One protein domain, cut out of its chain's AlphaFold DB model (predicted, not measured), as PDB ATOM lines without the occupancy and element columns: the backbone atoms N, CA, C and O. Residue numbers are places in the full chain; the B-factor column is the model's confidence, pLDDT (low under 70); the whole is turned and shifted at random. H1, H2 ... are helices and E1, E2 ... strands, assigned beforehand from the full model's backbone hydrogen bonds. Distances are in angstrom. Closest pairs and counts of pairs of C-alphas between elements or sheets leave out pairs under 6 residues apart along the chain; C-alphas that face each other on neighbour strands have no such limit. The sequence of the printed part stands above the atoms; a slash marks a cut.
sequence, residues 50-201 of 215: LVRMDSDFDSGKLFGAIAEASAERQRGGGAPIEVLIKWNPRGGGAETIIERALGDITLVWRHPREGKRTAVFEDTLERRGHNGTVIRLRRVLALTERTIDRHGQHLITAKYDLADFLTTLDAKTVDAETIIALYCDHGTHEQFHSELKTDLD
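Overview. This is residues 50 to 201 of the 215 residues of the protein "DDE_Tnp_1 domain-containing protein" of Nitrococcus mobilis Nb-231 (UniProt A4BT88). A long, twisted sheet of six strands curls round helix H1 near one end, while H2 crosses the strands on the same face farther along and H3 packs on the opposite face. Residues 187 to 201, of which 187 to 199 belong to helix H4, stick out from this body as a free arm. The printed part has 152 residues, with four named helices and six named strands in the order E1 H1 E2 H2 E3 E4 E5 E6 H3 H4, and its class is mixed, helices and strands. The mixed sheet runs E1 E2 E6 E5 E4 E3, with E1 and E2 parallel and the other neighbours antiparallel. The whole is only just loose, close to compact, with a radius of gyration of the C-alphas of 18.1 A and spans of 57 by 47 by 30 A.

Along the chain. The longest strand, E5, is residues 134 to 148, 42.2 A long, and begins at C-alpha 134 (-30.455, -34.096, 43.831). E4, residues 116 to 128, measures 36.7 A and bends by 53 degrees at residue 123. E6, residues 154 to 167, measures 35.8 A and bends by 76 degrees at residue 157. The shorter strands are E1, residues 50 to 53, from C-alpha 50 (-29.567, -38.691, 24.352), E2, residues 81 to 87, and E3, residues 109 to 113. The helices are H1, residues 60 to 75, 22.4 A, H2, residues 93 to 103, 15.8 A, H3, residues 176 to 184, 12.5 A, and H4, residues 187 to 199, 18.4 A, ending at C-alpha 199 (-8.252, -34.407, 7.182).

Arrangement. E3 E4 E5 E6 form a meander, each strand the antiparallel neighbour of the one before, in three hairpins. N 110 and O 118 of E3 and E4 are 2.8 A apart, N 123 and O 139 of E4 and E5 3.0 A, and N 142 and O 163 of E5 and E6 2.9 A. E2 is antiparallel to E6, with N 87 and O 164 2.8 A apart, and parallel to E1, with N 51 and O 82 2.8 A apart. E1, H1 and E2 are a strand-helix-strand unit, two parallel neighbour strands with a helix between, and its crossover is right-handed. The closest C-alphas of H1 and E2 are Ser 70 and Ile 81, 4.6 A. H2 is on the sheet at a height of 9.5 A, across the strands, at 69 degrees to E6 on the local plane; its closest C-alpha pair with E6 is Ala 94 and Leu 162, 6.8 A. H3 is on the sheet too, its closest C-alpha pair with E5 being Ala 176 and Val 140, 6.1 A. H3 and H4 meet only through their link. Every O i to N i+4 pair is within hydrogen-bond range in H1, H2 and H3, and 8 of 9 in H4.

Size, cuts and confidence. The C-alphas farthest apart, of Gly 76 and Ile 156, are 58.5 A apart. The printed part has no cut and no long link. Mean pLDDT of the printed part is 85.9; residues 88 to 92 and 186 to 201 are under 70.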
ATOM      1  N   LEU A  50     -30.483 -38.054  23.412       93.31
ATOM      2  CA  LEU A  50     -29.567 -38.691  24.352       93.31
ATOM      3  C   LEU A  50     -28.208 -37.991  24.294       93.31
ATOM      4  O   LEU A  50     -27.491 -38.074  23.295       93.31
ATOM      5  N   VAL A  51     -27.844 -37.318  25.380       91.75
ATOM      6  CA  VAL A  51     -26.528 -36.708  25.558       91.75
ATOM      7  C   VAL A  51     -25.550 -37.791  26.000       91.75
ATOM      8  O   VAL A  51     -25.642 -38.297  27.118       91.75
ATOM      9  N   ARG A  52     -24.608 -38.146  25.124       89.75
ATOM     10  CA  ARG A  52     -23.533 -39.107  25.412       89.75
ATOM     11  C   ARG A  52     -22.237 -38.361  25.696       89.75
ATOM     12  O   ARG A  52     -21.865 -37.489  24.912       89.75
ATOM     13  N   MET A  53     -21.580 -38.672  26.811       86.75
ATOM     14  CA  MET A  53     -20.316 -38.040  27.200       86.75
ATOM     15  C   MET A  53     -19.363 -39.032  27.876       86.75
ATOM     16  O   MET A  53     -19.782 -40.040  28.447       86.75
ATOM     17  N   ASP A  54     -18.072 -38.714  27.858       82.88
ATOM     18  CA  ASP A  54     -17.043 -39.484  28.555       82.88
ATOM     19  C   ASP A  54     -16.903 -39.112  30.031       82.88
ATOM     20  O   ASP A  54     -17.441 -38.113  30.512       82.88
ATOM     21  N   SER A  55     -16.090 -39.891  30.749       77.62
ATOM     22  CA  SER A  55     -15.873 -39.765  32.196       77.62
ATOM     23  C   SER A  55     -15.374 -38.394  32.630       77.62
ATOM     24  O   SER A  55     -15.600 -37.976  33.762       77.62
ATOM     25  N   ASP A  56     -14.696 -37.690  31.729       74.62
ATOM     26  CA  ASP A  56     -14.202 -36.333  31.941       74.62
ATOM     27  C   ASP A  56     -15.336 -35.303  32.145       74.62
ATOM     28  O   ASP A  56     -15.077 -34.179  32.579       74.62
ATOM     29  N   PHE A  57     -16.584 -35.691  31.860       78.94
ATOM     30  CA  PHE A  57     -17.800 -34.895  32.010       78.94
ATOM     31  C   PHE A  57     -18.737 -35.413  33.118       78.94
ATOM     32  O   PHE A  57     -19.850 -34.906  33.258       78.94
ATOM     33  N   ASP A  58     -18.310 -36.376  33.947       83.12
ATOM     34  CA  ASP A  58     -19.052 -36.756  35.161       83.12
ATOM     35  C   ASP A  58     -18.962 -35.628  36.200       83.12
ATOM     36  O   ASP A  58     -18.058 -35.569  37.035       83.12
ATOM     37  N   SER A  59     -19.905 -34.690  36.129       84.75
ATOM     38  CA  SER A  59     -20.063 -33.652  37.140       84.75
ATOM     39  C   SER A  59     -21.532 -33.371  37.403       84.75
ATOM     40  O   SER A  59     -22.350 -33.277  36.486       84.75
ATOM     41  N   GLY A  60     -21.868 -33.159  38.676       85.31
ATOM     42  CA  GLY A  60     -23.227 -32.800  39.073       85.31
ATOM     43  C   GLY A  60     -23.732 -31.523  38.394       85.31
ATOM     44  O   GLY A  60     -24.906 -31.443  38.045       85.31
ATOM     45  N   LYS A  61     -22.838 -30.563  38.108       85.69
ATOM     46  CA  LYS A  61     -23.162 -29.351  37.338       85.69
ATOM     47  C   LYS A  61     -23.710 -29.690  35.948       85.69
ATOM     48  O   LYS A  61     -24.743 -29.143  35.575       85.69
ATOM     49  N   LEU A  62     -23.058 -30.603  35.223       87.94
ATOM     50  CA  LEU A  62     -23.473 -31.007  33.875       87.94
ATOM     51  C   LEU A  62     -24.771 -31.811  33.894       87.94
ATOM     52  O   LEU A  62     -25.669 -31.518  33.109       87.94
ATOM     53  N   PHE A  63     -24.920 -32.745  34.835       89.75
ATOM     54  CA  PHE A  63     -26.199 -33.431  35.034       89.75
ATOM     55  C   PHE A  63     -27.338 -32.441  35.314       89.75
ATOM     56  O   PHE A  63     -28.420 -32.585  34.754       89.75
ATOM     57  N   GLY A  64     -27.090 -31.417  36.140       89.44
ATOM     58  CA  GLY A  64     -28.076 -30.379  36.453       89.44
ATOM     59  C   GLY A  64     -28.478 -29.567  35.229       89.44
ATOM     60  O   GLY A  64     -29.666 -29.421  34.968       89.44
ATOM     61  N   ALA A  65     -27.500 -29.125  34.435       89.56
ATOM     62  CA  ALA A  65     -27.759 -28.391  33.200       89.56
ATOM     63  C   ALA A  65     -28.593 -29.211  32.196       89.56
ATOM     64  O   ALA A  65     -29.524 -28.687  31.586       89.56
ATOM     65  N   ILE A  66     -28.308 -30.512  32.050       91.94
ATOM     66  CA  ILE A  66     -29.087 -31.400  31.169       91.94
ATOM     67  C   ILE A  66     -30.505 -31.592  31.708       91.94
ATOM     68  O   ILE A  66     -31.461 -31.512  30.939       91.94
ATOM     69  N   ALA A  67     -30.661 -31.807  33.016       91.00
ATOM     70  CA  ALA A  67     -31.971 -31.962  33.639       91.00
ATOM     71  C   ALA A  67     -32.837 -30.700  33.476       91.00
ATOM     72  O   ALA A  67     -34.019 -30.798  33.153       91.00
ATOM     73  N   GLU A  68     -32.246 -29.513  33.638       90.56
ATOM     74  CA  GLU A  68     -32.922 -28.228  33.437       90.56
ATOM     75  C   GLU A  68     -33.361 -28.037  31.979       90.56
ATOM     76  O   GLU A  68     -34.529 -27.730  31.732       90.56
ATOM     77  N   ALA A  69     -32.474 -28.310  31.015       91.69
ATOM     78  CA  ALA A  69     -32.800 -28.255  29.590       91.69
ATOM     79  C   ALA A  69     -33.882 -29.280  29.199       91.69
ATOM     80  O   ALA A  69     -34.789 -28.978  28.421       91.69
ATOM     81  N   SER A  70     -33.821 -30.488  29.768       93.06
ATOM     82  CA  SER A  70     -34.829 -31.537  29.583       93.06
ATOM     83  C   SER A  70     -36.199 -31.092  30.097       93.06
ATOM     84  O   SER A  70     -37.205 -31.250  29.403       93.06
ATOM     85  N   ALA A  71     -36.248 -30.488  31.287       92.00
ATOM     86  CA  ALA A  71     -37.482 -29.973  31.871       92.00
ATOM     87  C   ALA A  71     -38.059 -28.801  31.060       92.00
ATOM     88  O   ALA A  71     -39.270 -28.729  30.854       92.00
ATOM     89  N   GLU A  72     -37.213 -27.890  30.575       92.31
ATOM     90  CA  GLU A  72     -37.644 -26.781  29.722       92.31
ATOM     91  C   GLU A  72     -38.252 -27.267  28.406       92.31
ATOM     92  O   GLU A  72     -39.353 -26.845  28.045       92.31
ATOM     93  N   ARG A  73     -37.590 -28.215  27.735       92.50
ATOM     94  CA  ARG A  73     -38.098 -28.822  26.503       92.50
ATOM     95  C   ARG A  73     -39.458 -29.493  26.709       92.50
ATOM     96  O   ARG A  73     -40.360 -29.301  25.897       92.50
ATOM     97  N   GLN A  74     -39.623 -30.224  27.808       93.00
ATOM     98  CA  GLN A  74     -40.884 -30.889  28.142       93.00
ATOM     99  C   GLN A  74     -42.012 -29.899  28.456       93.00
ATOM    100  O   GLN A  74     -43.147 -30.124  28.041       93.00
ATOM    101  N   ARG A  75     -41.722 -28.761  29.110       93.88
ATOM    102  CA  ARG A  75     -42.712 -27.679  29.285       93.88
ATOM    103  C   ARG A  75     -43.205 -27.119  27.948       93.88
ATOM    104  O   ARG A  75     -44.355 -26.702  27.859       93.88
ATOM    105  N   GLY A  76     -42.354 -27.133  26.923       90.69
ATOM    106  CA  GLY A  76     -42.704 -26.782  25.547       90.69
ATOM    107  C   GLY A  76     -43.402 -27.896  24.753       90.69
ATOM    108  O   GLY A  76     -43.645 -27.709  23.566       90.69
ATOM    109  N   GLY A  77     -43.708 -29.044  25.370       91.56
ATOM    110  CA  GLY A  77     -44.340 -30.197  24.716       91.56
ATOM    111  C   GLY A  77     -43.377 -31.133  23.976       91.56
ATOM    112  O   GLY A  77     -43.830 -32.072  23.324       91.56
ATOM    113  N   GLY A  78     -42.065 -30.905  24.064       91.19
ATOM    114  CA  GLY A  78     -41.059 -31.762  23.439       91.19
ATOM    115  C   GLY A  78     -40.725 -33.012  24.262       91.19
ATOM    116  O   GLY A  78     -40.932 -33.061  25.472       91.19
ATOM    117  N   ALA A  79     -40.140 -34.015  23.602       91.94
ATOM    118  CA  ALA A  79     -39.596 -35.209  24.252       91.94
ATOM    119  C   ALA A  79     -38.461 -34.880  25.253       91.94
ATOM    120  O   ALA A  79     -37.806 -33.842  25.104       91.94
ATOM    121  N   PRO A  80     -38.193 -35.740  26.257       92.31
ATOM    122  CA  PRO A  80     -37.115 -35.519  27.216       92.31
ATOM    123  C   PRO A  80     -35.727 -35.535  26.561       92.31
ATOM    124  O   PRO A  80     -35.500 -36.129  25.501       92.31
ATOM    125  N   ILE A  81     -34.788 -34.876  27.239       94.62
ATOM    126  CA  ILE A  81     -33.352 -35.000  26.996       94.62
ATOM    127  C   ILE A  81     -32.786 -35.919  28.079       94.62
ATOM    128  O   ILE A  81     -32.821 -35.586  29.264       94.62
ATOM    129  N   GLU A  82     -32.285 -37.067  27.651       94.88
ATOM    130  CA  GLU A  82     -31.672 -38.103  28.473       94.88
ATOM    131  C   GLU A  82     -30.146 -37.961  28.464       94.88
ATOM    132  O   GLU A  82     -29.568 -37.323  27.580       94.88
ATOM    133  N   VAL A  83     -29.467 -38.585  29.425       93.75
ATOM    134  CA  VAL A  83     -28.001 -38.578  29.519       93.75
ATOM    135  C   VAL A  83     -27.439 -39.986  29.687       93.75
ATOM    136  O   VAL A  83     -28.045 -40.832  30.342       93.75
ATOM    137  N   LEU A  84     -26.265 -40.231  29.106       93.81
ATOM    138  CA  LEU A  84     -25.448 -41.427  29.294       93.81
ATOM    139  C   LEU A  84     -23.970 -41.026  29.384       93.81
ATOM    140  O   LEU A  84     -23.393 -40.538  28.414       93.81
ATOM    141  N   ILE A  85     -23.354 -41.247  30.544       90.00
ATOM    142  CA  ILE A  85     -21.931 -40.984  30.776       90.00
ATOM    143  C   ILE A  85     -21.228 -42.282  31.144       90.00
ATOM    144  O   ILE A  85     -21.628 -42.936  32.106       90.00
ATOM    145  N   LYS A  86     -20.145 -42.629  30.441       86.69
ATOM    146  CA  LYS A  86     -19.235 -43.672  30.928       86.69
ATOM    147  C   LYS A  86     -18.317 -43.076  31.974       86.69
ATOM    148  O   LYS A  86     -17.553 -42.167  31.680       86.69
ATOM    149  N   TRP A  87     -18.332 -43.629  33.171       76.94
ATOM    150  CA  TRP A  87     -17.381 -43.304  34.214       76.94
ATOM    151  C   TRP A  87     -16.274 -44.358  34.272       76.94
ATOM    152  O   TRP A  87     -16.508 -45.553  34.103       76.94
ATOM    153  N   ASN A  88     -15.041 -43.912  34.503       64.69
ATOM    154  CA  ASN A  88     -13.934 -44.802  34.825       64.69
ATOM    155  C   ASN A  88     -13.515 -44.484  36.265       64.69
ATOM    156  O   ASN A  88     -13.071 -43.353  36.497       64.69
ATOM    157  N   PRO A  89     -13.671 -45.406  37.231       59.47
ATOM    158  CA  PRO A  89     -13.353 -45.130  38.625       59.47
ATOM    159  C   PRO A  89     -11.862 -44.792  38.774       59.47
ATOM    160  O   PRO A  89     -11.001 -45.668  38.772       59.47
ATOM    161  N   ARG A  90     -11.522 -43.505  38.890       55.31
ATOM    162  CA  ARG A  90     -10.156 -43.070  39.210       55.31
ATOM    163  C   ARG A  90     -10.052 -42.915  40.727       55.31
ATOM    164  O   ARG A  90     -10.553 -41.942  41.277       55.31
ATOM    165  N   GLY A  91      -9.398 -43.878  41.381       55.75
ATOM    166  CA  GLY A  91      -9.064 -43.842  42.811       55.75
ATOM    167  C   GLY A  91      -9.989 -44.673  43.708       55.75
ATOM    168  O   GLY A  91     -11.026 -44.191  44.149       55.75
ATOM    169  N   GLY A  92      -9.575 -45.911  44.009       59.47
ATOM    170  CA  GLY A  92      -9.959 -46.698  45.196       59.47
ATOM    171  C   GLY A  92     -11.415 -47.161  45.342       59.47
ATOM    172  O   GLY A  92     -11.738 -47.819  46.326       59.47
ATOM    173  N   GLY A  93     -12.313 -46.799  44.422       77.19
ATOM    174  CA  GLY A  93     -13.721 -47.213  44.465       77.19
ATOM    175  C   GLY A  93     -14.040 -48.460  43.637       77.19
ATOM    176  O   GLY A  93     -15.044 -49.120  43.901       77.19
ATOM    177  N   ALA A  94     -13.211 -48.783  42.638       86.44
ATOM    178  CA  ALA A  94     -13.436 -49.940  41.772       86.44
ATOM    179  C   ALA A  94     -13.260 -51.243  42.547       86.44
ATOM    180  O   ALA A  94     -14.088 -52.139  42.424       86.44
ATOM    181  N   GLU A  95     -12.212 -51.323  43.364       89.00
ATOM    182  CA  GLU A  95     -11.848 -52.508  44.134       89.00
ATOM    183  C   GLU A  95     -12.992 -52.932  45.055       89.00
ATOM    184  O   GLU A  95     -13.451 -54.064  44.965       89.00
ATOM    185  N   THR A  96     -13.557 -52.002  45.830       90.00
ATOM    186  CA  THR A  96     -14.702 -52.276  46.714       90.00
ATOM    187  C   THR A  96     -15.930 -52.777  45.949       90.00
ATOM    188  O   THR A  96     -16.655 -53.652  46.423       90.00
ATOM    189  N   ILE A  97     -16.195 -52.231  44.757       91.88
ATOM    190  CA  ILE A  97     -17.324 -52.671  43.922       91.88
ATOM    191  C   ILE A  97     -17.065 -54.075  43.377       91.88
ATOM    192  O   ILE A  97     -17.977 -54.903  43.378       91.88
ATOM    193  N   ILE A  98     -15.837 -54.345  42.932       93.50
ATOM    194  CA  ILE A  98     -15.413 -55.656  42.442       93.50
ATOM    195  C   ILE A  98     -15.520 -56.684  43.571       93.50
ATOM    196  O   ILE A  98     -16.160 -57.710  43.385       93.50
ATOM    197  N   GLU A  99     -14.977 -56.397  44.753       94.06
ATOM    198  CA  GLU A  99     -15.055 -57.273  45.928       94.06
ATOM    199  C   GLU A  99     -16.506 -57.587  46.306       94.06
ATOM    200  O   GLU A  99     -16.858 -58.755  46.486       94.06
ATOM    201  N   ARG A 100     -17.378 -56.568  46.342       93.81
ATOM    202  CA  ARG A 100     -18.817 -56.750  46.579       93.81
ATOM    203  C   ARG A 100     -19.447 -57.669  45.532       93.81
ATOM    204  O   ARG A 100     -20.187 -58.574  45.897       93.81
ATOM    205  N   ALA A 101     -19.159 -57.441  44.251       94.69
ATOM    206  CA  ALA A 101     -19.701 -58.237  43.153       94.69
ATOM    207  C   ALA A 101     -19.208 -59.695  43.186       94.69
ATOM    208  O   ALA A 101     -19.965 -60.608  42.878       94.69
ATOM    209  N   LEU A 102     -17.956 -59.930  43.587       95.44
ATOM    210  CA  LEU A 102     -17.397 -61.277  43.732       95.44
ATOM    211  C   LEU A 102     -17.974 -62.034  44.935       95.44
ATOM    212  O   LEU A 102     -18.054 -63.260  44.890       95.44
ATOM    213  N   GLY A 103     -18.370 -61.319  45.991       96.00
ATOM    214  CA  GLY A 103     -19.057 -61.890  47.151       96.00
ATOM    215  C   GLY A 103     -20.562 -62.114  46.956       96.00
ATOM    216  O   GLY A 103     -21.182 -62.800  47.769       96.00
ATOM    217  N   ASP A 104     -21.159 -61.555  45.903       95.94
ATOM    218  CA  ASP A 104     -22.587 -61.675  45.623       95.94
ATOM    219  C   ASP A 104     -22.907 -62.995  44.907       95.94
ATOM    220  O   ASP A 104     -22.704 -63.154  43.702       95.94
ATOM    221  N   ILE A 105     -23.463 -63.948  45.658       94.38
ATOM    222  CA  ILE A 105     -23.868 -65.260  45.135       94.38
ATOM    223  C   ILE A 105     -25.059 -65.199  44.167       94.38
ATOM    224  O   ILE A 105     -25.347 -66.187  43.494       94.38
ATOM    225  N   THR A 106     -25.779 -64.077  44.124       95.56
ATOM    226  CA  THR A 106     -26.940 -63.884  43.247       95.56
ATOM    227  C   THR A 106     -26.548 -63.290  41.897       95.56
ATOM    228  O   THR A 106     -27.344 -63.327  40.955       95.56
ATOM    229  N   LEU A 107     -25.313 -62.791  41.773       96.00
ATOM    230  CA  LEU A 107     -24.821 -62.176  40.552       96.00
ATOM    231  C   LEU A 107     -24.697 -63.207  39.424       96.00
ATOM    232  O   LEU A 107     -23.985 -64.210  39.523       96.00
ATOM    233  N   VAL A 108     -25.369 -62.931  38.309       96.25
ATOM    234  CA  VAL A 108     -25.380 -63.823  37.148       96.25
ATOM    235  C   VAL A 108     -24.149 -63.580  36.278       96.25
ATOM    236  O   VAL A 108     -23.998 -62.533  35.646       96.25
ATOM    237  N   TRP A 109     -23.290 -64.596  36.188       97.12
ATOM    238  CA  TRP A 109     -22.093 -64.581  35.352       97.12
ATOM    239  C   TRP A 109     -22.327 -65.267  34.005       97.12
ATOM    240  O   TRP A 109     -22.738 -66.425  33.927       97.12
ATOM    241  N   ARG A 110     -21.975 -64.574  32.924       96.50
ATOM    242  CA  ARG A 110     -21.845 -65.144  31.578       96.50
ATOM    243  C   ARG A 110     -20.406 -65.596  31.351       96.50
ATOM    244  O   ARG A 110     -19.477 -64.958  31.840       96.50
ATOM    245  N   HIS A 111     -20.218 -66.647  30.556       96.38
ATOM    246  CA  HIS A 111     -18.905 -67.233  30.259       96.38
ATOM    247  C   HIS A 111     -18.655 -67.224  28.745       96.38
ATOM    248  O   HIS A 111     -18.814 -68.255  28.096       96.38
ATOM    249  N   PRO A 112     -18.313 -66.066  28.141       91.62
ATOM    250  CA  PRO A 112     -18.182 -65.961  26.686       91.62
ATOM    251  C   PRO A 112     -17.113 -66.883  26.086       91.62
ATOM    252  O   PRO A 112     -17.196 -67.237  24.916       91.62
ATOM    253  N   ARG A 113     -16.077 -67.216  26.864       93.62
ATOM    254  CA  ARG A 113     -15.014 -68.157  26.498       93.62
ATOM    255  C   ARG A 113     -14.281 -68.641  27.743       93.62
ATOM    256  O   ARG A 113     -14.395 -68.030  28.805       93.62
ATOM    257  N   GLU A 114     -13.453 -69.669  27.590       95.19
ATOM    258  CA  GLU A 114     -12.546 -70.101  28.650       95.19
ATOM    259  C   GLU A 114     -11.668 -68.939  29.144       95.19
ATOM    260  O   GLU A 114     -11.203 -68.085  28.376       95.19
ATOM    261  N   GLY A 115     -11.508 -68.877  30.464       94.62
ATOM    262  CA  GLY A 115     -10.727 -67.856  31.146       94.62
ATOM    263  C   GLY A 115     -11.272 -66.433  31.048       94.62
ATOM    264  O   GLY A 115     -10.532 -65.492  31.343       94.62
ATOM    265  N   LYS A 116     -12.531 -66.251  30.621       95.38
ATOM    266  CA  LYS A 116     -13.244 -64.970  30.669       95.38
ATOM    267  C   LYS A 116     -14.680 -65.170  31.144       95.38
ATOM    268  O   LYS A 116     -15.454 -65.876  30.501       95.38
ATOM    269  N   ARG A 117     -15.067 -64.440  32.187       96.81
ATOM    270  CA  ARG A 117     -16.472 -64.296  32.583       96.81
ATOM    271  C   ARG A 117     -16.851 -62.832  32.736       96.81
ATOM    272  O   ARG A 117     -15.999 -61.982  32.984       96.81
ATOM    273  N   THR A 118     -18.123 -62.535  32.524       96.75
ATOM    274  CA  THR A 118     -18.663 -61.175  32.568       96.75
ATOM    275  C   THR A 118     -19.970 -61.149  33.334       96.75
ATOM    276  O   THR A 118     -20.796 -62.040  33.139       96.75
ATOM    277  N   ALA A 119     -20.189 -60.112  34.127       96.94
ATOM    278  CA  ALA A 119     -21.449 -59.858  34.805       96.94
ATOM    279  C   ALA A 119     -21.881 -58.410  34.568       96.94
ATOM    280  O   ALA A 119     -21.039 -57.514  34.471       96.94
ATOM    281  N   VAL A 120     -23.191 -58.202  34.472       96.19
ATOM    282  CA  VAL A 120     -23.808 -56.878  34.405       96.19
ATOM    283  C   VAL A 120     -24.755 -56.761  35.584       96.19
ATOM    284  O   VAL A 120     -25.516 -57.686  35.861       96.19
ATOM    285  N   PHE A 121     -24.666 -55.653  36.304       95.62
ATOM    286  CA  PHE A 121     -25.505 -55.372  37.459       95.62
ATOM    287  C   PHE A 121     -25.749 -53.878  37.572       95.62
ATOM    288  O   PHE A 121     -25.050 -53.066  36.968       95.62
ATOM    289  N   GLU A 122     -26.766 -53.521  38.342       94.94
ATOM    290  CA  GLU A 122     -27.231 -52.149  38.432       94.94
ATOM    291  C   GLU A 122     -27.335 -51.702  39.882       94.94
ATOM    292  O   GLU A 122     -27.670 -52.483  40.774       94.94
ATOM    293  N   ASP A 123     -27.082 -50.420  40.107       92.75
ATOM    294  CA  ASP A 123     -27.498 -49.739  41.322       92.75
ATOM    295  C   ASP A 123     -27.986 -48.320  40.992       92.75
ATOM    296  O   ASP A 123     -28.299 -47.979  39.846       92.75
ATOM    297  N   THR A 124     -28.171 -47.501  42.019       92.62
ATOM    298  CA  THR A 124     -28.576 -46.111  41.850       92.62
ATOM    299  C   THR A 124     -27.577 -45.211  42.535       92.62
ATOM    300  O   THR A 124     -27.146 -45.479  43.657       92.62
ATOM    301  N   LEU A 125     -27.264 -44.103  41.878       89.88
ATOM    302  CA  LEU A 125     -26.330 -43.118  42.372       89.88
ATOM    303  C   LEU A 125     -26.966 -41.729  42.338       89.88
ATOM    304  O   LEU A 125     -27.750 -41.403  41.453       89.88
ATOM    305  N   GLU A 126     -26.624 -40.898  43.314       90.75
ATOM    306  CA  GLU A 126     -27.091 -39.518  43.378       90.75
ATOM    307  C   GLU A 126     -25.943 -38.551  43.088       90.75
ATOM    308  O   GLU A 126     -24.832 -38.673  43.617       90.75
ATOM    309  N   ARG A 127     -26.218 -37.561  42.242       86.81
ATOM    310  CA  ARG A 127     -25.340 -36.418  41.988       86.81
ATOM    311  C   ARG A 127     -26.042 -35.153  42.454       86.81
ATOM    312  O   ARG A 127     -27.247 -35.004  42.288       86.81
ATOM    313  N   ARG A 128     -25.289 -34.224  43.041       87.06
ATOM    314  CA  ARG A 128     -25.818 -32.903  43.407       87.06
ATOM    315  C   ARG A 128     -25.540 -31.917  42.281       87.06
ATOM    316  O   ARG A 128     -24.383 -31.707  41.923       87.06
ATOM    317  N   GLY A 129     -26.601 -31.332  41.740       81.56
ATOM    318  CA  GLY A 129     -26.555 -30.218  40.803       81.56
ATOM    319  C   GLY A 129     -25.932 -28.968  41.419       81.56
ATOM    320  O   GLY A 129     -25.747 -28.866  42.633       81.56
ATOM    321  N   HIS A 130     -25.628 -27.987  40.574       76.00
ATOM    322  CA  HIS A 130     -25.002 -26.728  40.996       76.00
ATOM    323  C   HIS A 130     -25.889 -25.891  41.940       76.00
ATOM    324  O   HIS A 130     -25.378 -25.143  42.764       76.00
ATOM    325  N   ASN A 131     -27.207 -26.059  41.851       78.50
ATOM    326  CA  ASN A 131     -28.227 -25.447  42.708       78.50
ATOM    327  C   ASN A 131     -28.601 -26.318  43.925       78.50
ATOM    328  O   ASN A 131     -29.569 -26.027  44.623       78.50
ATOM    329  N   GLY A 132     -27.868 -27.407  44.178       81.62
ATOM    330  CA  GLY A 132     -28.155 -28.347  45.263       81.62
ATOM    331  C   GLY A 132     -29.245 -29.376  44.948       81.62
ATOM    332  O   GLY A 132     -29.479 -30.259  45.775       81.62
ATOM    333  N   THR A 133     -29.862 -29.319  43.760       84.25
ATOM    334  CA  THR A 133     -30.826 -30.324  43.292       84.25
ATOM    335  C   THR A 133     -30.194 -31.713  43.295       84.25
ATOM    336  O   THR A 133     -29.091 -31.906  42.785       84.25
ATOM    337  N   VAL A 134     -30.889 -32.696  43.863       89.25
ATOM    338  CA  VAL A 134     -30.455 -34.096  43.831       89.25
ATOM    339  C   VAL A 134     -30.923 -34.726  42.527       89.25
ATOM    340  O   VAL A 134     -32.111 -34.730  42.220       89.25
ATOM    341  N   ILE A 135     -29.975 -35.265  41.768       89.44
ATOM    342  CA  ILE A 135     -30.201 -35.934  40.492       89.44
ATOM    343  C   ILE A 135     -29.933 -37.409  40.714       89.44
ATOM    344  O   ILE A 135     -28.801 -37.816  40.985       89.44
ATOM    345  N   ARG A 136     -30.999 -38.198  40.633       92.06
ATOM    346  CA  ARG A 136     -30.942 -39.645  40.787       92.06
ATOM    347  C   ARG A 136     -30.647 -40.270  39.429       92.06
ATOM    348  O   ARG A 136     -31.386 -40.050  38.476       92.06
ATOM    349  N   LEU A 137     -29.555 -41.016  39.353       93.50
ATOM    350  CA  LEU A 137     -29.049 -41.644  38.139       93.50
ATOM    351  C   LEU A 137     -29.086 -43.155  38.307       93.50
ATOM    352  O   LEU A 137     -28.621 -43.692  39.317       93.50
ATOM    353  N   ARG A 138     -29.596 -43.840  37.291       95.50
ATOM    354  CA  ARG A 138     -29.392 -45.274  37.137       95.50
ATOM    355  C   ARG A 138     -27.917 -45.511  36.841       95.50
ATOM    356  O   ARG A 138     -27.330 -44.820  36.007       95.50
ATOM    357  N   ARG A 139     -27.324 -46.483  37.526       94.56
ATOM    358  CA  ARG A 139     -25.935 -46.875  37.327       94.56
ATOM    359  C   ARG A 139     -25.887 -48.306  36.822       94.56
ATOM    360  O   ARG A 139     -26.340 -49.211  37.515       94.56
ATOM    361  N   VAL A 140     -25.332 -48.501  35.633       95.75
ATOM    362  CA  VAL A 140     -25.108 -49.818  35.030       95.75
ATOM    363  C   VAL A 140     -23.620 -50.135  35.114       95.75
ATOM    364  O   VAL A 140     -22.785 -49.355  34.664       95.75
ATOM    365  N   LEU A 141     -23.284 -51.284  35.689       94.25
ATOM    366  CA  LEU A 141     -21.915 -51.738  35.902       94.25
ATOM    367  C   LEU A 141     -21.679 -53.018  35.108       94.25
ATOM    368  O   LEU A 141     -22.459 -53.964  35.191       94.25
ATOM    369  N   ALA A 142     -20.582 -53.057  34.356       94.00
ATOM    370  CA  ALA A 142     -20.148 -54.234  33.617       94.00
ATOM    371  C   ALA A 142     -18.780 -54.684  34.129       94.00
ATOM    372  O   ALA A 142     -17.764 -54.022  33.906       94.00
ATOM    373  N   LEU A 143     -18.760 -55.824  34.815       94.81
ATOM    374  CA  LEU A 143     -17.556 -56.433  35.361       94.81
ATOM    375  C   LEU A 143     -17.075 -57.543  34.431       94.81
ATOM    376  O   LEU A 143     -17.824 -58.452  34.081       94.81
ATOM    377  N   THR A 144     -15.805 -57.487  34.049       95.25
ATOM    378  CA  THR A 144     -15.123 -58.558  33.327       95.25
ATOM    379  C   THR A 144     -14.009 -59.126  34.183       95.25
ATOM    380  O   THR A 144     -13.101 -58.401  34.574       95.25
ATOM    381  N   GLU A 145     -14.025 -60.436  34.388       96.19
ATOM    382  CA  GLU A 145     -12.906 -61.185  34.948       96.19
ATOM    383  C   GLU A 145     -12.171 -61.925  33.828       96.19
ATOM    384  O   GLU A 145     -12.790 -62.527  32.942       96.19
ATOM    385  N   ARG A 146     -10.838 -61.904  33.880       97.00
ATOM    386  CA  ARG A 146      -9.975 -62.731  33.036       97.00
ATOM    387  C   ARG A 146      -8.984 -63.509  33.885       97.00
ATOM    388  O   ARG A 146      -8.225 -62.912  34.641       97.00
ATOM    389  N   THR A 147      -8.936 -64.818  33.681       97.25
ATOM    390  CA  THR A 147      -7.898 -65.710  34.224       97.25
ATOM    391  C   THR A 147      -6.917 -66.166  33.151       97.25
ATOM    392  O   THR A 147      -5.866 -66.701  33.480       97.25
ATOM    393  N   ILE A 148      -7.226 -65.919  31.874       94.31
ATOM    394  CA  ILE A 148      -6.342 -66.173  30.733       94.31
ATOM    395  C   ILE A 148      -6.161 -64.868  29.957       94.31
ATOM    396  O   ILE A 148      -7.137 -64.178  29.628       94.31
ATOM    397  N   ASP A 149      -4.908 -64.514  29.678       90.06
ATOM    398  CA  ASP A 149      -4.572 -63.304  28.934       90.06
ATOM    399  C   ASP A 149      -4.845 -63.428  27.421       90.06
ATOM    400  O   ASP A 149      -5.398 -64.410  26.926       90.06
ATOM    401  N   ARG A 150      -4.494 -62.388  26.654       87.25
ATOM    402  CA  ARG A 150      -4.704 -62.369  25.194       87.25
ATOM    403  C   ARG A 150      -3.804 -63.345  24.422       87.25
ATOM    404  O   ARG A 150      -4.050 -63.563  23.243       87.25
ATOM    405  N   HIS A 151      -2.758 -63.868  25.056       91.38
ATOM    406  CA  HIS A 151      -1.794 -64.803  24.482       91.38
ATOM    407  C   HIS A 151      -2.087 -66.258  24.885       91.38
ATOM    408  O   HIS A 151      -1.358 -67.153  24.470       91.38
ATOM    409  N   GLY A 152      -3.152 -66.504  25.657       90.44
ATOM    410  CA  GLY A 152      -3.504 -67.838  26.145       90.44
ATOM    411  C   GLY A 152      -2.795 -68.227  27.444       90.44
ATOM    412  O   GLY A 152      -2.948 -69.356  27.899       90.44
ATOM    413  N   GLN A 153      -2.045 -67.317  28.073       94.12
ATOM    414  CA  GLN A 153      -1.348 -67.599  29.323       94.12
ATOM    415  C   GLN A 153      -2.311 -67.504  30.509       94.12
ATOM    416  O   GLN A 153      -2.980 -66.484  30.703       94.12
ATOM    417  N   HIS A 154      -2.330 -68.545  31.346       95.75
ATOM    418  CA  HIS A 154      -3.019 -68.507  32.634       95.75
ATOM    419  C   HIS A 154      -2.347 -67.496  33.565       95.75
ATOM    420  O   HIS A 154      -1.124 -67.500  33.743       95.75
ATOM    421  N   LEU A 155      -3.162 -66.634  34.161       94.00
ATOM    422  CA  LEU A 155      -2.757 -65.614  35.112       94.00
ATOM    423  C   LEU A 155      -2.713 -66.203  36.524       94.00
ATOM    424  O   LEU A 155      -3.618 -66.930  36.922       94.00
ATOM    425  N   ILE A 156      -1.688 -65.832  37.299       95.06
ATOM    426  CA  ILE A 156      -1.579 -66.198  38.725       95.06
ATOM    427  C   ILE A 156      -2.751 -65.606  39.517       95.06
ATOM    428  O   ILE A 156      -3.323 -66.263  40.383       95.06
ATOM    429  N   THR A 157      -3.127 -64.374  39.180       94.19
ATOM    430  CA  THR A 157      -4.264 -63.668  39.766       94.19
ATOM    431  C   THR A 157      -5.174 -63.198  38.645       94.19
ATOM    432  O   THR A 157      -4.698 -62.657  37.641       94.19
ATOM    433  N   ALA A 158      -6.480 -63.388  38.815       94.50
ATOM    434  CA  ALA A 158      -7.450 -62.890  37.853       94.50
ATOM    435  C   ALA A 158      -7.328 -61.364  37.703       94.50
ATOM    436  O   ALA A 158      -7.094 -60.641  38.672       94.50
ATOM    437  N   LYS A 159      -7.489 -60.879  36.472       94.50
ATOM    438  CA  LYS A 159      -7.594 -59.451  36.167       94.50
ATOM    439  C   LYS A 159      -9.058 -59.060  36.066       94.50
ATOM    440  O   LYS A 159      -9.820 -59.728  35.365       94.50
ATOM    441  N   TYR A 160      -9.406 -57.951  36.701       93.12
ATOM    442  CA  TYR A 160     -10.755 -57.404  36.709       93.12
ATOM    443  C   TYR A 160     -10.783 -56.062  35.986       93.12
ATOM    444  O   TYR A 160      -9.982 -55.183  36.294       93.12
ATOM    445  N   ASP A 161     -11.720 -55.912  35.053       91.06
ATOM    446  CA  ASP A 161     -12.067 -54.627  34.451       91.06
ATOM    447  C   ASP A 161     -13.507 -54.290  34.829       91.06
ATOM    448  O   ASP A 161     -14.411 -55.096  34.597       91.06
ATOM    449  N   LEU A 162     -13.722 -53.094  35.368       90.88
ATOM    450  CA  LEU A 162     -15.043 -52.571  35.688       90.88
ATOM    451  C   LEU A 162     -15.341 -51.376  34.781       90.88
ATOM    452  O   LEU A 162     -14.619 -50.381  34.807       90.88
ATOM    453  N   ALA A 163     -16.406 -51.475  33.992       89.94
ATOM    454  CA  ALA A 163     -16.992 -50.334  33.300       89.94
ATOM    455  C   ALA A 163     -18.233 -49.858  34.058       89.94
ATOM    456  O   ALA A 163     -18.994 -50.674  34.577       89.94
ATOM    457  N   ASP A 164     -18.423 -48.545  34.105       91.25
ATOM    458  CA  ASP A 164     -19.505 -47.895  34.831       91.25
ATOM    459  C   ASP A 164     -20.209 -46.887  33.922       91.25
ATOM    460  O   ASP A 164     -19.553 -46.112  33.225       91.25
ATOM    461  N   PHE A 165     -21.535 -46.914  33.914       93.06
ATOM    462  CA  PHE A 165     -22.378 -46.073  33.082       93.06
ATOM    463  C   PHE A 165     -23.450 -45.412  33.941       93.06
ATOM    464  O   PHE A 165     -24.278 -46.089  34.548       93.06
ATOM    465  N   LEU A 166     -23.461 -44.082  33.958       94.00
ATOM    466  CA  LEU A 166     -24.482 -43.283  34.623       94.00
ATOM    467  C   LEU A 166     -25.488 -42.779  33.595       94.00
ATOM    468  O   LEU A 166     -25.103 -42.163  32.600       94.00
ATOM    469  N   THR A 167     -26.773 -43.019  33.838       95.25
ATOM    470  CA  THR A 167     -27.830 -42.648  32.900       95.25
ATOM    471  C   THR A 167     -29.140 -42.267  33.580       95.25
ATOM    472  O   THR A 167     -29.411 -42.645  34.720       95.25
ATOM    473  N   THR A 168     -29.961 -41.503  32.865       95.06
ATOM    474  CA  THR A 168     -31.362 -41.223  33.212       95.06
ATOM    475  C   THR A 168     -32.344 -42.151  32.482       95.06
ATOM    476  O   THR A 168     -33.519 -42.174  32.839       95.06
ATOM    477  N   LEU A 169     -31.866 -42.976  31.536       95.25
ATOM    478  CA  LEU A 169     -32.685 -43.936  30.793       95.25
ATOM    479  C   LEU A 169     -33.301 -44.995  31.721       95.25
ATOM    480  O   LEU A 169     -32.597 -45.725  32.430       95.25
ATOM    481  N   ASP A 170     -34.629 -45.097  31.672       93.25
ATOM    482  CA  ASP A 170     -35.416 -45.976  32.535       93.25
ATOM    483  C   ASP A 170     -35.191 -47.465  32.218       93.25
ATOM    484  O   ASP A 170     -35.125 -47.884  31.061       93.25
ATOM    485  N   ALA A 171     -35.098 -48.290  33.264       93.38
ATOM    486  CA  ALA A 171     -34.851 -49.728  33.134       93.38
ATOM    487  C   ALA A 171     -35.999 -50.502  32.461       93.38
ATOM    488  O   ALA A 171     -35.788 -51.611  31.978       93.38
ATOM    489  N   LYS A 172     -37.215 -49.943  32.417       93.25
ATOM    490  CA  LYS A 172     -38.371 -50.550  31.739       93.25
ATOM    491  C   LYS A 172     -38.347 -50.318  30.234       93.25
ATOM    492  O   LYS A 172     -39.004 -51.060  29.510       93.25
ATOM    493  N   THR A 173     -37.662 -49.272  29.775       92.25
ATOM    494  CA  THR A 173     -37.600 -48.909  28.354       92.25
ATOM    495  C   THR A 173     -36.281 -49.318  27.714       92.25
ATOM    496  O   THR A 173     -36.272 -49.648  26.531       92.25
ATOM    497  N   VAL A 174     -35.185 -49.328  28.479       94.69
ATOM    498  CA  VAL A 174     -33.845 -49.664  27.990       94.69
ATOM    499  C   VAL A 174     -33.157 -50.611  28.973       94.69
ATOM    500  O   VAL A 174     -32.923 -50.251  30.127       94.69
ATOM    501  N   ASP A 175     -32.803 -51.819  28.536       96.06
ATOM    502  CA  ASP A 175     -32.061 -52.773  29.371       96.06
ATOM    503  C   ASP A 175     -30.572 -52.396  29.523       96.06
ATOM    504  O   ASP A 175     -30.047 -51.517  28.833       96.06
ATOM    505  N   ALA A 176     -29.888 -53.021  30.484       95.25
ATOM    506  CA  ALA A 176     -28.494 -52.715  30.807       95.25
ATOM    507  C   ALA A 176     -27.541 -52.973  29.631       95.25
ATOM    508  O   ALA A 176     -26.623 -52.192  29.377       95.25
ATOM    509  N   GLU A 177     -27.758 -54.059  28.894       92.38
ATOM    510  CA  GLU A 177     -26.986 -54.406  27.708       92.38
ATOM    511  C   GLU A 177     -27.111 -53.347  26.613       92.38
ATOM    512  O   GLU A 177     -26.106 -52.985  25.997       92.38
ATOM    513  N   THR A 178     -28.307 -52.794  26.417       94.25
ATOM    514  CA  THR A 178     -28.552 -51.705  25.472       94.25
ATOM    515  C   THR A 178     -27.849 -50.426  25.915       94.25
ATOM    516  O   THR A 178     -27.271 -49.743  25.074       94.25
ATOM    517  N   ILE A 179     -27.795 -50.113  27.216       94.19
ATOM    518  CA  ILE A 179     -26.998 -48.981  27.728       94.19
ATOM    519  C   ILE A 179     -25.519 -49.131  27.358       94.19
ATOM    520  O   ILE A 179     -24.898 -48.187  26.862       94.19
ATOM    521  N   ILE A 180     -24.961 -50.327  27.561       91.19
ATOM    522  CA  ILE A 180     -23.566 -50.623  27.217       91.19
ATOM    523  C   ILE A 180     -23.356 -50.476  25.702       91.19
ATOM    524  O   ILE A 180     -22.392 -49.835  25.282       91.19
ATOM    525  N   ALA A 181     -24.269 -51.007  24.883       89.81
ATOM    526  CA  ALA A 181     -24.205 -50.913  23.424       89.81
ATOM    527  C   ALA A 181     -24.293 -49.459  22.921       89.81
ATOM    528  O   ALA A 181     -23.445 -49.037  22.139       89.81
ATOM    529  N   LEU A 182     -25.236 -48.662  23.442       89.50
ATOM    530  CA  LEU A 182     -25.416 -47.245  23.095       89.50
ATOM    531  C   LEU A 182     -24.154 -46.409  23.337       89.50
ATOM    532  O   LEU A 182     -23.879 -45.459  22.589       89.50
ATOM    533  N   TYR A 183     -23.398 -46.741  24.388       84.50
ATOM    534  CA  TYR A 183     -22.100 -46.127  24.631       84.50
ATOM    535  C   TYR A 183     -21.003 -46.724  23.738       84.50
ATOM    536  O   TYR A 183     -20.183 -45.975  23.223       84.50
ATOM    537  N   CYS A 184     -20.952 -48.038  23.508       79.06
ATOM    538  CA  CYS A 184     -19.971 -48.623  22.584       79.06
ATOM    539  C   CYS A 184     -20.077 -48.030  21.168       79.06
ATOM    540  O   CYS A 184     -19.048 -47.719  20.568       79.06
ATOM    541  N   ASP A 185     -21.294 -47.766  20.690       72.44
ATOM    542  CA  ASP A 185     -21.536 -47.076  19.419       72.44
ATOM    543  C   ASP A 185     -20.995 -45.637  19.421       72.44
ATOM    544  O   ASP A 185     -20.655 -45.108  18.367       72.44
ATOM    545  N   HIS A 186     -20.847 -44.992  20.587       63.50
ATOM    546  CA  HIS A 186     -20.248 -43.656  20.702       63.50
ATOM    547  C   HIS A 186     -18.775 -43.627  20.267       63.50
ATOM    548  O   HIS A 186     -18.313 -42.587  19.803       63.50
ATOM    549  N   GLY A 187     -18.055 -44.755  20.317       54.03
ATOM    550  CA  GLY A 187     -16.679 -44.850  19.810       54.03
ATOM    551  C   GLY A 187     -16.539 -44.469  18.327       54.03
ATOM    552  O   GLY A 187     -15.474 -44.028  17.903       54.03
ATOM    553  N   THR A 188     -17.627 -44.534  17.547       49.31
ATOM    554  CA  THR A 188     -17.660 -44.026  16.162       49.31
ATOM    555  C   THR A 188     -17.548 -42.494  16.086       49.31
ATOM    556  O   THR A 188     -16.982 -41.965  15.135       49.31
ATOM    557  N   HIS A 189     -17.982 -41.759  17.117       52.19
ATOM    558  CA  HIS A 189     -17.802 -40.304  17.211       52.19
ATOM    559  C   HIS A 189     -16.374 -39.887  17.585       52.19
ATOM    560  O   HIS A 189     -15.891 -38.869  17.088       52.19
ATOM    561  N   GLU A 190     -15.647 -40.671  18.389       52.75
ATOM    562  CA  GLU A 190     -14.214 -40.426  18.635       52.75
ATOM    563  C   GLU A 190     -13.366 -40.615  17.365       52.75
ATOM    564  O   GLU A 190     -12.358 -39.922  17.170       52.75
ATOM    565  N   GLN A 191     -13.807 -41.503  16.469       50.25
ATOM    566  CA  GLN A 191     -13.226 -41.647  15.140       50.25
ATOM    567  C   GLN A 191     -13.450 -40.377  14.303       50.25
ATOM    568  O   GLN A 191     -12.466 -39.842  13.803       50.25
ATOM    569  N   PHE A 192     -14.658 -39.792  14.277       49.97
ATOM    570  CA  PHE A 192     -14.897 -38.483  13.634       49.97
ATOM    571  C   PHE A 192     -14.033 -37.358  14.228       49.97
ATOM    572  O   PHE A 192     -13.524 -36.502  13.506       49.97
ATOM    573  N   HIS A 193     -13.802 -37.362  15.544       46.56
ATOM    574  CA  HIS A 193     -12.886 -36.418  16.191       46.56
ATOM    575  C   HIS A 193     -11.419 -36.611  15.799       46.56
ATOM    576  O   HIS A 193     -10.630 -35.673  15.945       46.56
ATOM    577  N   SER A 194     -11.040 -37.809  15.364       52.81
ATOM    578  CA  SER A 194      -9.700 -38.119  14.866       52.81
ATOM    579  C   SER A 194      -9.596 -37.809  13.370       52.81
ATOM    580  O   SER A 194      -8.646 -37.151  12.965       52.81
ATOM    581  N   GLU A 195     -10.620 -38.136  12.581       51.66
ATOM    582  CA  GLU A 195     -10.722 -37.819  11.150       51.66
ATOM    583  C   GLU A 195     -10.753 -36.304  10.902       51.66
ATOM    584  O   GLU A 195      -9.952 -35.797  10.127       51.66
ATOM    585  N   LEU A 196     -11.540 -35.528  11.661       50.75
ATOM    586  CA  LEU A 196     -11.515 -34.056  11.593       50.75
ATOM    587  C   LEU A 196     -10.156 -33.447  11.980       50.75
ATOM    588  O   LEU A 196      -9.863 -32.312  11.597       50.75
ATOM    589  N   LYS A 197      -9.334 -34.144  12.777       47.75
ATOM    590  CA  LYS A 197      -7.968 -33.689  13.099       47.75
ATOM    591  C   LYS A 197      -7.011 -33.975  11.948       47.75
ATOM    592  O   LYS A 197      -6.180 -33.119  11.660       47.75
ATOM    593  N   THR A 198      -7.137 -35.141  11.319       46.69
ATOM    594  CA  THR A 198      -6.244 -35.600  10.253       46.69
ATOM    595  C   THR A 198      -6.568 -34.956   8.902       46.69
ATOM    596  O   THR A 198      -5.653 -34.487   8.235       46.69
ATOM    597  N   ASP A 199      -7.845 -34.847   8.527       47.66
ATOM    598  CA  ASP A 199      -8.252 -34.407   7.182       47.66
ATOM    599  C   ASP A 199      -8.242 -32.885   6.990       47.66
ATOM    600  O   ASP A 199      -8.075 -32.400   5.872       47.66
ATOM    601  N   LEU A 200      -8.401 -32.103   8.063       51.16
ATOM    602  CA  LEU A 200      -8.427 -30.636   7.979       51.16
ATOM    603  C   LEU A 200      -7.076 -29.967   8.309       51.16
ATOM    604  O   LEU A 200      -7.034 -28.742   8.405       51.16
ATOM    605  N   ASP A 201      -5.996 -30.735   8.522       44.00
ATOM    606  CA  ASP A 201      -4.656 -30.245   8.933       44.00
ATOM    607  C   ASP A 201      -4.725 -29.180  10.050       44.00
ATOM    608  O   ASP A 201      -4.045 -28.150  10.098       44.00
TER     609      ASP A 201